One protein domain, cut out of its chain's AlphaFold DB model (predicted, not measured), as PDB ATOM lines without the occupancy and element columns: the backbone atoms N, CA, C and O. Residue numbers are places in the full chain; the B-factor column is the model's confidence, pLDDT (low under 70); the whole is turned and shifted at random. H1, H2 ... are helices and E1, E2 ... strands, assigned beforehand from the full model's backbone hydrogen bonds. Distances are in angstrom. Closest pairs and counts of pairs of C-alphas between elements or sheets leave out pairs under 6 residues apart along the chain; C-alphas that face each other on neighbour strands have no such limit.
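Overview. This is residues 36 to 110 of the 117 residues of an uncharacterized protein of Mogibacterium diversum (UniProt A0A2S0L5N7). Two long helices, H1 and H3, cover one face of a three-stranded sheet whose other face is bare; short H2 makes a corner with H1. The 75 printed residues run H1 H2 H3 E1 E2 E3, class mixed, the strands a meander in that order, each antiparallel to the one before. The whole is compact, radius of gyration of the C-alphas 11.7 A, spanning 31 by 24 by 21 A.

Arrangement. E2, residues 92 to 99, forms hairpins with E1, residues 84 to 89 (N 87 to O 94, 2.8 A), and E3, residues 102 to 109 (N 95 to O 106, 2.8 A). H3, residues 64 to 78, runs along E2, height over the sheet 9.5 A. On the same face, H1, residues 36 to 50, touches H3 at a steep tilt of 47 degrees, closest C-alphas Cys 50 and Ile 67, 6.2 A. H2, residues 52 to 57, touches H1 only at the corner, only just, with 3 pairs of C-alphas within 8 A. Every O i to N i+4 pair is within hydrogen-bond range in H1 and H3; H2 has 0 of 2, but 3 of 3 O i to N i+3.

Along the chain. H1, 20.5 A, begins at C-alpha 36 (-23.325, 3.701, -3.974); E3, 23.0 A, ends at C-alpha 109 (-3.512, -17.358, -13.714).

Size, cuts and confidence. The printed part has no cut; no printed residue is under 70.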
ATOM      1  N   GLU A  36     -24.505   3.528  -4.831       86.25
ATOM      2  CA  GLU A  36     -23.325   3.701  -3.974       86.25
ATOM      3  C   GLU A  36     -22.832   2.361  -3.433       86.25
ATOM      4  O   GLU A  36     -21.631   2.078  -3.452       86.25
ATOM      5  N   LYS A  37     -23.763   1.490  -3.026       85.88
ATOM      6  CA  LYS A  37     -23.436   0.122  -2.616       85.88
ATOM      7  C   LYS A  37     -22.756  -0.635  -3.745       85.88
ATOM      8  O   LYS A  37     -21.735  -1.285  -3.513       85.88
ATOM      9  N   TRP A  38     -23.286  -0.539  -4.966       89.25
ATOM     10  CA  TRP A  38     -22.664  -1.169  -6.124       89.25
ATOM     11  C   TRP A  38     -21.245  -0.643  -6.355       89.25
ATOM     12  O   TRP A  38     -20.323  -1.446  -6.490       89.25
ATOM     13  N   HIS A  39     -21.038   0.679  -6.337       90.94
ATOM     14  CA  HIS A  39     -19.707   1.266  -6.517       90.94
ATOM     15  C   HIS A  39     -18.739   0.840  -5.412       90.94
ATOM     16  O   HIS A  39     -17.594   0.500  -5.707       90.94
ATOM     17  N   ARG A  40     -19.184   0.801  -4.151       89.81
ATOM     18  CA  ARG A  40     -18.370   0.347  -3.016       89.81
ATOM     19  C   ARG A  40     -17.944  -1.111  -3.180       89.81
ATOM     20  O   ARG A  40     -16.758  -1.410  -3.061       89.81
ATOM     21  N   LEU A  41     -18.886  -2.003  -3.490       89.88
ATOM     22  CA  LEU A  41     -18.609  -3.428  -3.691       89.88
ATOM     23  C   LEU A  41     -17.716  -3.662  -4.915       89.88
ATOM     24  O   LEU A  41     -16.760  -4.429  -4.839       89.88
ATOM     25  N   MET A  42     -17.985  -2.974  -6.028       93.69
ATOM     26  CA  MET A  42     -17.154  -3.029  -7.232       93.69
ATOM     27  C   MET A  42     -15.723  -2.572  -6.923       93.69
ATOM     28  O   MET A  42     -14.777  -3.292  -7.238       93.69
ATOM     29  N   ASN A  43     -15.559  -1.438  -6.237       94.25
ATOM     30  CA  ASN A  43     -14.247  -0.925  -5.850       94.25
ATOM     31  C   ASN A  43     -13.481  -1.907  -4.962       94.25
ATOM     32  O   ASN A  43     -12.327  -2.199  -5.262       94.25
ATOM     33  N   ALA A  44     -14.121  -2.439  -3.916       92.56
ATOM     34  CA  ALA A  44     -13.498  -3.393  -3.002       92.56
ATOM     35  C   ALA A  44     -13.082  -4.689  -3.717       92.56
ATOM     36  O   ALA A  44     -11.952  -5.150  -3.562       92.56
ATOM     37  N   ASN A  45     -13.958  -5.243  -4.561       93.00
ATOM     38  CA  ASN A  45     -13.676  -6.476  -5.298       93.00
ATOM     39  C   ASN A  45     -12.546  -6.289  -6.317       93.00
ATOM     40  O   ASN A  45     -11.675  -7.151  -6.444       93.00
ATOM     41  N   VAL A  46     -12.538  -5.167  -7.044       94.69
ATOM     42  CA  VAL A  46     -11.461  -4.864  -7.992       94.69
ATOM     43  C   VAL A  46     -10.142  -4.653  -7.254       94.69
ATOM     44  O   VAL A  46      -9.129  -5.183  -7.702       94.69
ATOM     45  N   GLU A  47     -10.137  -3.947  -6.124       93.88
ATOM     46  CA  GLU A  47      -8.926  -3.726  -5.327       93.88
ATOM     47  C   GLU A  47      -8.362  -5.043  -4.776       93.88
ATOM     48  O   GLU A  47      -7.167  -5.305  -4.897       93.88
ATOM     49  N   MET A  48      -9.222  -5.931  -4.277       92.38
ATOM     50  CA  MET A  48      -8.823  -7.263  -3.817       92.38
ATOM     51  C   MET A  48      -8.205  -8.099  -4.953       92.38
ATOM     52  O   MET A  48      -7.170  -8.743  -4.777       92.38
ATOM     53  N   LEU A  49      -8.812  -8.079  -6.146       91.81
ATOM     54  CA  LEU A  49      -8.361  -8.880  -7.290       91.81
ATOM     55  C   LEU A  49      -7.162  -8.280  -8.033       91.81
ATOM     56  O   LEU A  49      -6.403  -9.026  -8.658       91.81
ATOM     57  N   CYS A  50      -7.008  -6.956  -8.031       93.50
ATOM     58  CA  CYS A  50      -6.083  -6.235  -8.913       93.50
ATOM     59  C   CYS A  50      -5.049  -5.384  -8.172       93.50
ATOM     60  O   CYS A  50      -4.002  -5.109  -8.751       93.50
ATOM     61  N   GLY A  51      -5.316  -4.984  -6.931       93.38
ATOM     62  CA  GLY A  51      -4.419  -4.193  -6.092       93.38
ATOM     63  C   GLY A  51      -3.380  -5.041  -5.360       93.38
ATOM     64  O   GLY A  51      -3.113  -6.192  -5.723       93.38
ATOM     65  N   GLU A  52      -2.780  -4.477  -4.314       93.44
ATOM     66  CA  GLU A  52      -1.681  -5.115  -3.571       93.44
ATOM     67  C   GLU A  52      -2.088  -6.444  -2.914       93.44
ATOM     68  O   GLU A  52      -1.301  -7.391  -2.908       93.44
ATOM     69  N   GLN A  53      -3.344  -6.571  -2.466       90.69
ATOM     70  CA  GLN A  53      -3.881  -7.816  -1.897       90.69
ATOM     71  C   GLN A  53      -3.869  -8.989  -2.888       90.69
ATOM     72  O   GLN A  53      -3.782 -10.147  -2.483       90.69
ATOM     73  N   SER A  54      -3.851  -8.725  -4.199       90.62
ATOM     74  CA  SER A  54      -3.774  -9.789  -5.207       90.62
ATOM     75  C   SER A  54      -2.486 -10.627  -5.111       90.62
ATOM     76  O   SER A  54      -2.446 -11.766  -5.593       90.62
ATOM     77  N   ARG A  55      -1.450 -10.125  -4.420       90.56
ATOM     78  CA  ARG A  55      -0.229 -10.883  -4.109       90.56
ATOM     79  C   ARG A  55      -0.484 -12.098  -3.228       90.56
ATOM     80  O   ARG A  55       0.235 -13.084  -3.376       90.56
ATOM     81  N   GLU A  56      -1.505 -12.081  -2.373       90.00
ATOM     82  CA  GLU A  56      -1.885 -13.241  -1.551       90.00
ATOM     83  C   GLU A  56      -2.335 -14.418  -2.431       90.00
ATOM     84  O   GLU A  56      -2.072 -15.580  -2.134       90.00
ATOM     85  N   MET A  57      -2.901 -14.115  -3.603       85.12
ATOM     86  CA  MET A  57      -3.243 -15.086  -4.651       85.12
ATOM     87  C   MET A  57      -2.064 -15.356  -5.613       85.12
ATOM     88  O   MET A  57      -2.202 -16.029  -6.642       85.12
ATOM     89  N   GLN A  58      -0.874 -14.838  -5.287       87.06
ATOM     90  CA  GLN A  58       0.356 -14.815  -6.090       87.06
ATOM     91  C   GLN A  58       0.138 -14.259  -7.512       87.06
ATOM     92  O   GLN A  58       0.709 -14.742  -8.494       87.06
ATOM     93  N   LEU A  59      -0.741 -13.264  -7.628       87.44
ATOM     94  CA  LEU A  59      -0.949 -12.477  -8.838       87.44
ATOM     95  C   LEU A  59      -0.106 -11.204  -8.769       87.44
ATOM     96  O   LEU A  59       0.203 -10.702  -7.690       87.44
ATOM     97  N   GLN A  60       0.273 -10.677  -9.931       88.50
ATOM     98  CA  GLN A  60       0.954  -9.389 -10.005       88.50
ATOM     99  C   GLN A  60      -0.072  -8.250  -9.862       88.50
ATOM    100  O   GLN A  60      -1.015  -8.212 -10.662       88.50
ATOM    101  N   PRO A  61       0.092  -7.313  -8.911       92.62
ATOM    102  CA  PRO A  61      -0.761  -6.132  -8.835       92.62
ATOM    103  C   PRO A  61      -0.681  -5.286 -10.104       92.62
ATOM    104  O   PRO A  61       0.359  -5.213 -10.765       92.62
ATOM    105  N   LEU A  62      -1.794  -4.650 -10.448       92.81
ATOM    106  CA  LEU A  62      -1.855  -3.648 -11.501       92.81
ATOM    107  C   LEU A  62      -1.435  -2.297 -10.917       92.81
ATOM    108  O   LEU A  62      -1.616  -2.028  -9.734       92.81
ATOM    109  N   CYS A  63      -0.916  -1.415 -11.769       92.06
ATOM    110  CA  CYS A  63      -0.779  -0.009 -11.410       92.06
ATOM    111  C   CYS A  63      -2.156   0.668 -11.303       92.06
ATOM    112  O   CYS A  63      -3.147   0.162 -11.837       92.06
ATOM    113  N   ASN A  64      -2.203   1.859 -10.696       93.50
ATOM    114  CA  ASN A  64      -3.441   2.625 -10.502       93.50
ATOM    115  C   ASN A  64      -4.252   2.793 -11.797       93.50
ATOM    116  O   ASN A  64      -5.450   2.529 -11.802       93.50
ATOM    117  N   SER A  65      -3.604   3.135 -12.916       93.81
ATOM    118  CA  SER A  65      -4.281   3.262 -14.216       93.81
ATOM    119  C   SER A  65      -4.894   1.943 -14.699       93.81
ATOM    120  O   SER A  65      -5.951   1.939 -15.322       93.81
ATOM    121  N   GLY A  66      -4.249   0.809 -14.408       93.56
ATOM    122  CA  GLY A  66      -4.776  -0.516 -14.733       93.56
ATOM    123  C   GLY A  66      -5.974  -0.896 -13.862       93.56
ATOM    124  O   GLY A  66      -6.952  -1.440 -14.372       93.56
ATOM    125  N   ILE A  67      -5.933  -0.566 -12.569       95.38
ATOM    126  CA  ILE A  67      -7.071  -0.736 -11.654       95.38
ATOM    127  C   ILE A  67      -8.253   0.116 -12.128       95.38
ATOM    128  O   ILE A  67      -9.374  -0.380 -12.230       95.38
ATOM    129  N   GLU A  68      -8.009   1.378 -12.477       95.62
ATOM    130  CA  GLU A  68      -9.049   2.287 -12.955       95.62
ATOM    131  C   GLU A  68      -9.662   1.827 -14.285       95.62
ATOM    132  O   GLU A  68     -10.883   1.856 -14.439       95.62
ATOM    133  N   LEU A  69      -8.855   1.280 -15.200       95.12
ATOM    134  CA  LEU A  69      -9.352   0.645 -16.422       95.12
ATOM    135  C   LEU A  69     -10.331  -0.502 -16.116       95.12
ATOM    136  O   LEU A  69     -11.389  -0.596 -16.743       95.12
ATOM    137  N   VAL A  70     -10.007  -1.369 -15.152       95.56
ATOM    138  CA  VAL A  70     -10.887  -2.475 -14.737       95.56
ATOM    139  C   VAL A  70     -12.193  -1.936 -14.145       95.56
ATOM    140  O   VAL A  70     -13.266  -2.408 -14.528       95.56
ATOM    141  N   LYS A  71     -12.128  -0.908 -13.287       96.31
ATOM    142  CA  LYS A  71     -13.309  -0.250 -12.694       96.31
ATOM    143  C   LYS A  71     -14.225   0.344 -13.769       96.31
ATOM    144  O   LYS A  71     -15.406   0.009 -13.820       96.31
ATOM    145  N   ARG A  72     -13.668   1.124 -14.703       96.19
ATOM    146  CA  ARG A  72     -14.409   1.683 -15.849       96.19
ATOM    147  C   ARG A  72     -15.030   0.602 -16.723       96.19
ATOM    148  O   ARG A  72     -16.164   0.729 -17.166       96.19
ATOM    149  N   THR A  73     -14.321  -0.501 -16.935       95.75
ATOM    150  CA  THR A  73     -14.861  -1.626 -17.706       95.75
ATOM    151  C   THR A  73     -16.069  -2.260 -17.008       95.75
ATOM    152  O   THR A  73     -17.034  -2.620 -17.677       95.75
ATOM    153  N   CYS A  74     -16.070  -2.348 -15.673       95.12
ATOM    154  CA  CYS A  74     -17.238  -2.807 -14.914       95.12
ATOM    155  C   CYS A  74     -18.445  -1.876 -15.102       95.12
ATOM    156  O   CYS A  74     -19.562  -2.361 -15.283       95.12
ATOM    157  N   GLU A  75     -18.223  -0.558 -15.108       94.75
ATOM    158  CA  GLU A  75     -19.266   0.443 -15.381       94.75
ATOM    159  C   GLU A  75     -19.850   0.276 -16.788       94.75
ATOM    160  O   GLU A  75     -21.067   0.243 -16.945       94.75
ATOM    161  N   LEU A  76     -19.004   0.079 -17.805       95.00
ATOM    162  CA  LEU A  76     -19.450  -0.128 -19.187       95.00
ATOM    163  C   LEU A  76     -20.287  -1.406 -19.349       95.00
ATOM    164  O   LEU A  76     -21.306  -1.388 -20.042       95.00
ATOM    165  N   VAL A  77     -19.900  -2.501 -18.682       93.88
ATOM    166  CA  VAL A  77     -20.681  -3.751 -18.695       93.88
ATOM    167  C   VAL A  77     -22.003  -3.583 -17.936       93.88
ATOM    168  O   VAL A  77     -23.046  -4.080 -18.370       93.88
ATOM    169  N   ARG A  78     -22.020  -2.836 -16.826       91.62
ATOM    170  CA  ARG A  78     -23.262  -2.491 -16.106       91.62
ATOM    171  C   ARG A  78     -24.182  -1.593 -16.933       91.62
ATOM    172  O   ARG A  78     -25.391  -1.788 -16.914       91.62
ATOM    173  N   ALA A  79     -23.627  -0.673 -17.708       91.44
ATOM    174  CA  ALA A  79     -24.386   0.231 -18.562       91.44
ATOM    175  C   ALA A  79     -24.896  -0.417 -19.867       91.44
ATOM    176  O   ALA A  79     -25.519   0.268 -20.670       91.44
ATOM    177  N   ASN A  80     -24.660  -1.721 -20.090       91.19
ATOM    178  CA  ASN A  80     -24.956  -2.419 -21.353       91.19
ATOM    179  C   ASN A  80     -24.225  -1.832 -22.575       91.19
ATOM    180  O   ASN A  80     -24.686  -1.983 -23.701       91.19
ATOM    181  N   VAL A  81     -23.091  -1.152 -22.375       95.25
ATOM    182  CA  VAL A  81     -22.295  -0.616 -23.492       95.25
ATOM    183  C   VAL A  81     -21.452  -1.721 -24.131       95.25
ATOM    184  O   VAL A  81     -21.230  -1.714 -25.338       95.25
ATOM    185  N   ILE A  82     -20.994  -2.685 -23.325       93.38
ATOM    186  CA  ILE A  82     -20.274  -3.885 -23.767       93.38
ATOM    187  C   ILE A  82     -20.751  -5.109 -22.976       93.38
ATOM    188  O   ILE A  82     -21.026  -5.011 -21.784       93.38
ATOM    189  N   ASP A  83     -20.788  -6.285 -23.603       91.06
ATOM    190  CA  ASP A  83     -21.257  -7.513 -22.934       91.06
ATOM    191  C   ASP A  83     -20.176  -8.177 -22.068       91.06
ATOM    192  O   ASP A  83     -20.439  -8.822 -21.042       91.06
ATOM    193  N   LYS A  84     -18.927  -8.071 -22.528       94.00
ATOM    194  CA  LYS A  84     -17.784  -8.785 -21.968       94.00
ATOM    195  C   LYS A  84     -16.481  -8.074 -22.292       94.00
ATOM    196  O   LYS A  84     -16.290  -7.581 -23.399       94.00
ATOM    197  N   SER A  85     -15.545  -8.125 -21.352       95.75
ATOM    198  CA  SER A  85     -14.161  -7.713 -21.558       95.75
ATOM    199  C   SER A  85     -13.188  -8.768 -21.040       95.75
ATOM    200  O   SER A  85     -13.481  -9.501 -20.089       95.75
ATOM    201  N   LYS A  86     -12.024  -8.844 -21.689       94.69
ATOM    202  CA  LYS A  86     -10.889  -9.663 -21.271       94.69
ATOM    203  C   LYS A  86      -9.620  -8.825 -21.276       94.69
ATOM    204  O   LYS A  86      -9.247  -8.286 -22.313       94.69
ATOM    205  N   VAL A  87      -8.933  -8.770 -20.140       91.25
ATOM    206  CA  VAL A  87      -7.674  -8.037 -19.975       91.25
ATOM    207  C   VAL A  87      -6.565  -9.031 -19.654       91.25
ATOM    208  O   VAL A  87      -6.611  -9.733 -18.645       91.25
ATOM    209  N   ASN A  88      -5.567  -9.104 -20.530       89.69
ATOM    210  CA  ASN A  88      -4.408  -9.978 -20.368       89.69
ATOM    211  C   ASN A  88      -3.287  -9.237 -19.642       89.69
ATOM    212  O   ASN A  88      -2.867  -8.173 -20.087       89.69
ATOM    213  N   ILE A  89      -2.803  -9.798 -18.533       85.25
ATOM    214  CA  ILE A  89      -1.835  -9.148 -17.644       85.25
ATOM    215  C   ILE A  89      -0.790 -10.173 -17.236       85.25
ATOM    216  O   ILE A  89      -1.069 -11.019 -16.385       85.25
ATOM    217  N   ALA A  90       0.404 -10.077 -17.820       79.75
ATOM    218  CA  ALA A  90       1.537 -10.960 -17.543       79.75
ATOM    219  C   ALA A  90       1.114 -12.445 -17.467       79.75
ATOM    220  O   ALA A  90       0.744 -13.043 -18.476       79.75
ATOM    221  N   ASN A  91       1.110 -13.020 -16.261       81.88
ATOM    222  CA  ASN A  91       0.744 -14.405 -15.973       81.88
ATOM    223  C   ASN A  91      -0.747 -14.612 -15.648       81.88
ATOM    224  O   ASN A  91      -1.099 -15.615 -15.033       81.88
ATOM    225  N   SER A  92      -1.636 -13.685 -16.004       90.19
ATOM    226  CA  SER A  92      -3.058 -13.736 -15.655       90.19
ATOM    227  C   SER A  92      -3.977 -13.144 -16.726       90.19
ATOM    228  O   SER A  92      -3.554 -12.398 -17.608       90.19
ATOM    229  N   GLU A  93      -5.255 -13.499 -16.654       93.81
ATOM    230  CA  GLU A  93      -6.349 -12.927 -17.438       93.81
ATOM    231  C   GLU A  93      -7.462 -12.485 -16.481       93.81
ATOM    232  O   GLU A  93      -7.872 -13.254 -15.609       93.81
ATOM    233  N   ILE A  94      -7.955 -11.259 -16.652       94.69
ATOM    234  CA  ILE A  94      -9.183 -10.773 -16.017       94.69
ATOM    235  C   ILE A  94     -10.309 -10.874 -17.040       94.69
ATOM    236  O   ILE A  94     -10.189 -10.349 -18.142       94.69
ATOM    237  N   THR A  95     -11.406 -11.528 -16.679       96.06
ATOM    238  CA  THR A  95     -12.658 -11.541 -17.434       96.06
ATOM    239  C   THR A  95     -13.711 -10.768 -16.652       96.06
ATOM    240  O   THR A  95     -13.927 -11.049 -15.476       96.06
ATOM    241  N   ILE A  96     -14.369  -9.821 -17.317       96.31
ATOM    242  CA  ILE A  96     -15.496  -9.055 -16.778       96.31
ATOM    243  C   ILE A  96     -16.687  -9.354 -17.675       96.31
ATOM    244  O   ILE A  96     -16.601  -9.173 -18.891       96.31
ATOM    245  N   THR A  97     -17.779  -9.855 -17.111       95.31
ATOM    246  CA  THR A  97     -18.967 -10.222 -17.886       95.31
ATOM    247  C   THR A  97     -20.228  -9.983 -17.077       95.31
ATOM    248  O   THR A  97     -20.205 -10.034 -15.847       95.31
ATOM    249  N   ARG A  98     -21.345  -9.735 -17.756       89.44
ATOM    250  CA  ARG A  98     -22.644  -9.753 -17.094       89.44
ATOM    251  C   ARG A  98     -23.114 -11.194 -16.887       89.44
ATOM    252  O   ARG A  98     -23.068 -12.006 -17.809       89.44
ATOM    253  N   LYS A  99     -23.608 -11.501 -15.688       85.38
ATOM    254  CA  LYS A  99     -24.215 -12.787 -15.334       85.38
ATOM    255  C   LYS A  99     -25.417 -12.552 -14.422       85.38
ATOM    256  O   LYS A  99     -25.235 -12.090 -13.301       85.38
ATOM    257  N   ASN A 100     -26.620 -12.900 -14.887       77.81
ATOM    258  CA  ASN A 100     -27.883 -12.765 -14.140       77.81
ATOM    259  C   ASN A 100     -28.037 -11.370 -13.498       77.81
ATOM    260  O   ASN A 100     -28.091 -11.257 -12.276       77.81
ATOM    261  N   ASP A 101     -27.971 -10.321 -14.323       77.38
ATOM    262  CA  ASP A 101     -28.052  -8.900 -13.931       77.38
ATOM    263  C   ASP A 101     -26.947  -8.379 -12.994       77.38
ATOM    264  O   ASP A 101     -26.904  -7.198 -12.653       77.38
ATOM    265  N   LYS A 102     -25.968  -9.223 -12.653       84.00
ATOM    266  CA  LYS A 102     -24.775  -8.855 -11.882       84.00
ATOM    267  C   LYS A 102     -23.536  -8.796 -12.767       84.00
ATOM    268  O   LYS A 102     -23.496  -9.358 -13.862       84.00
ATOM    269  N   ILE A 103     -22.503  -8.125 -12.269       90.81
ATOM    270  CA  ILE A 103     -21.180  -8.097 -12.898       90.81
ATOM    271  C   ILE A 103     -20.309  -9.165 -12.243       90.81
ATOM    272  O   ILE A 103     -20.055  -9.113 -11.042       90.81
ATOM    273  N   ASP A 104     -19.863 -10.128 -13.041       92.00
ATOM    274  CA  ASP A 104     -18.900 -11.154 -12.655       92.00
ATOM    275  C   ASP A 104     -17.495 -10.685 -13.050       92.00
ATOM    276  O   ASP A 104     -17.236 -10.385 -14.220       92.00
ATOM    277  N   ILE A 105     -16.599 -10.598 -12.065       93.62
ATOM    278  CA  ILE A 105     -15.193 -10.226 -12.247       93.62
ATOM    279  C   ILE A 105     -14.357 -11.425 -11.828       93.62
ATOM    280  O   ILE A 105     -14.300 -11.785 -10.652       93.62
ATOM    281  N   LYS A 106     -13.681 -12.044 -12.793       93.00
ATOM    282  CA  LYS A 106     -12.860 -13.230 -12.561       93.00
ATOM    283  C   LYS A 106     -11.430 -12.966 -12.990       93.00
ATOM    284  O   LYS A 106     -11.198 -12.602 -14.138       93.00
ATOM    285  N   ARG A 107     -10.464 -13.238 -12.114       92.12
ATOM    286  CA  ARG A 107      -9.036 -13.212 -12.449       92.12
ATOM    287  C   ARG A 107      -8.439 -14.612 -12.344       92.12
ATOM    288  O   ARG A 107      -8.610 -15.284 -11.334       92.12
ATOM    289  N   VAL A 108      -7.764 -15.067 -13.399       90.88
ATOM    290  CA  VAL A 108      -7.219 -16.432 -13.498       90.88
ATOM    291  C   VAL A 108      -5.755 -16.376 -13.905       90.88
ATOM    292  O   VAL A 108      -5.408 -15.643 -14.827       90.88
ATOM    293  N   LYS A 109      -4.892 -17.164 -13.252       88.31
ATOM    294  CA  LYS A 109      -3.512 -17.358 -13.714       88.31
ATOM    295  C   LYS A 109      -3.491 -18.131 -15.024       88.31
ATOM    296  O   LYS A 109      -4.124 -19.177 -15.146       88.31
ATOM    297  N   LYS A 110      -2.707 -17.660 -15.983       80.75
ATOM    298  CA  LYS A 110      -2.371 -18.430 -17.173       80.75
ATOM    299  C   LYS A 110      -1.374 -19.512 -16.770       80.75
ATOM    300  O   LYS A 110      -0.263 -19.203 -16.349       80.75
TER     301      LYS A 110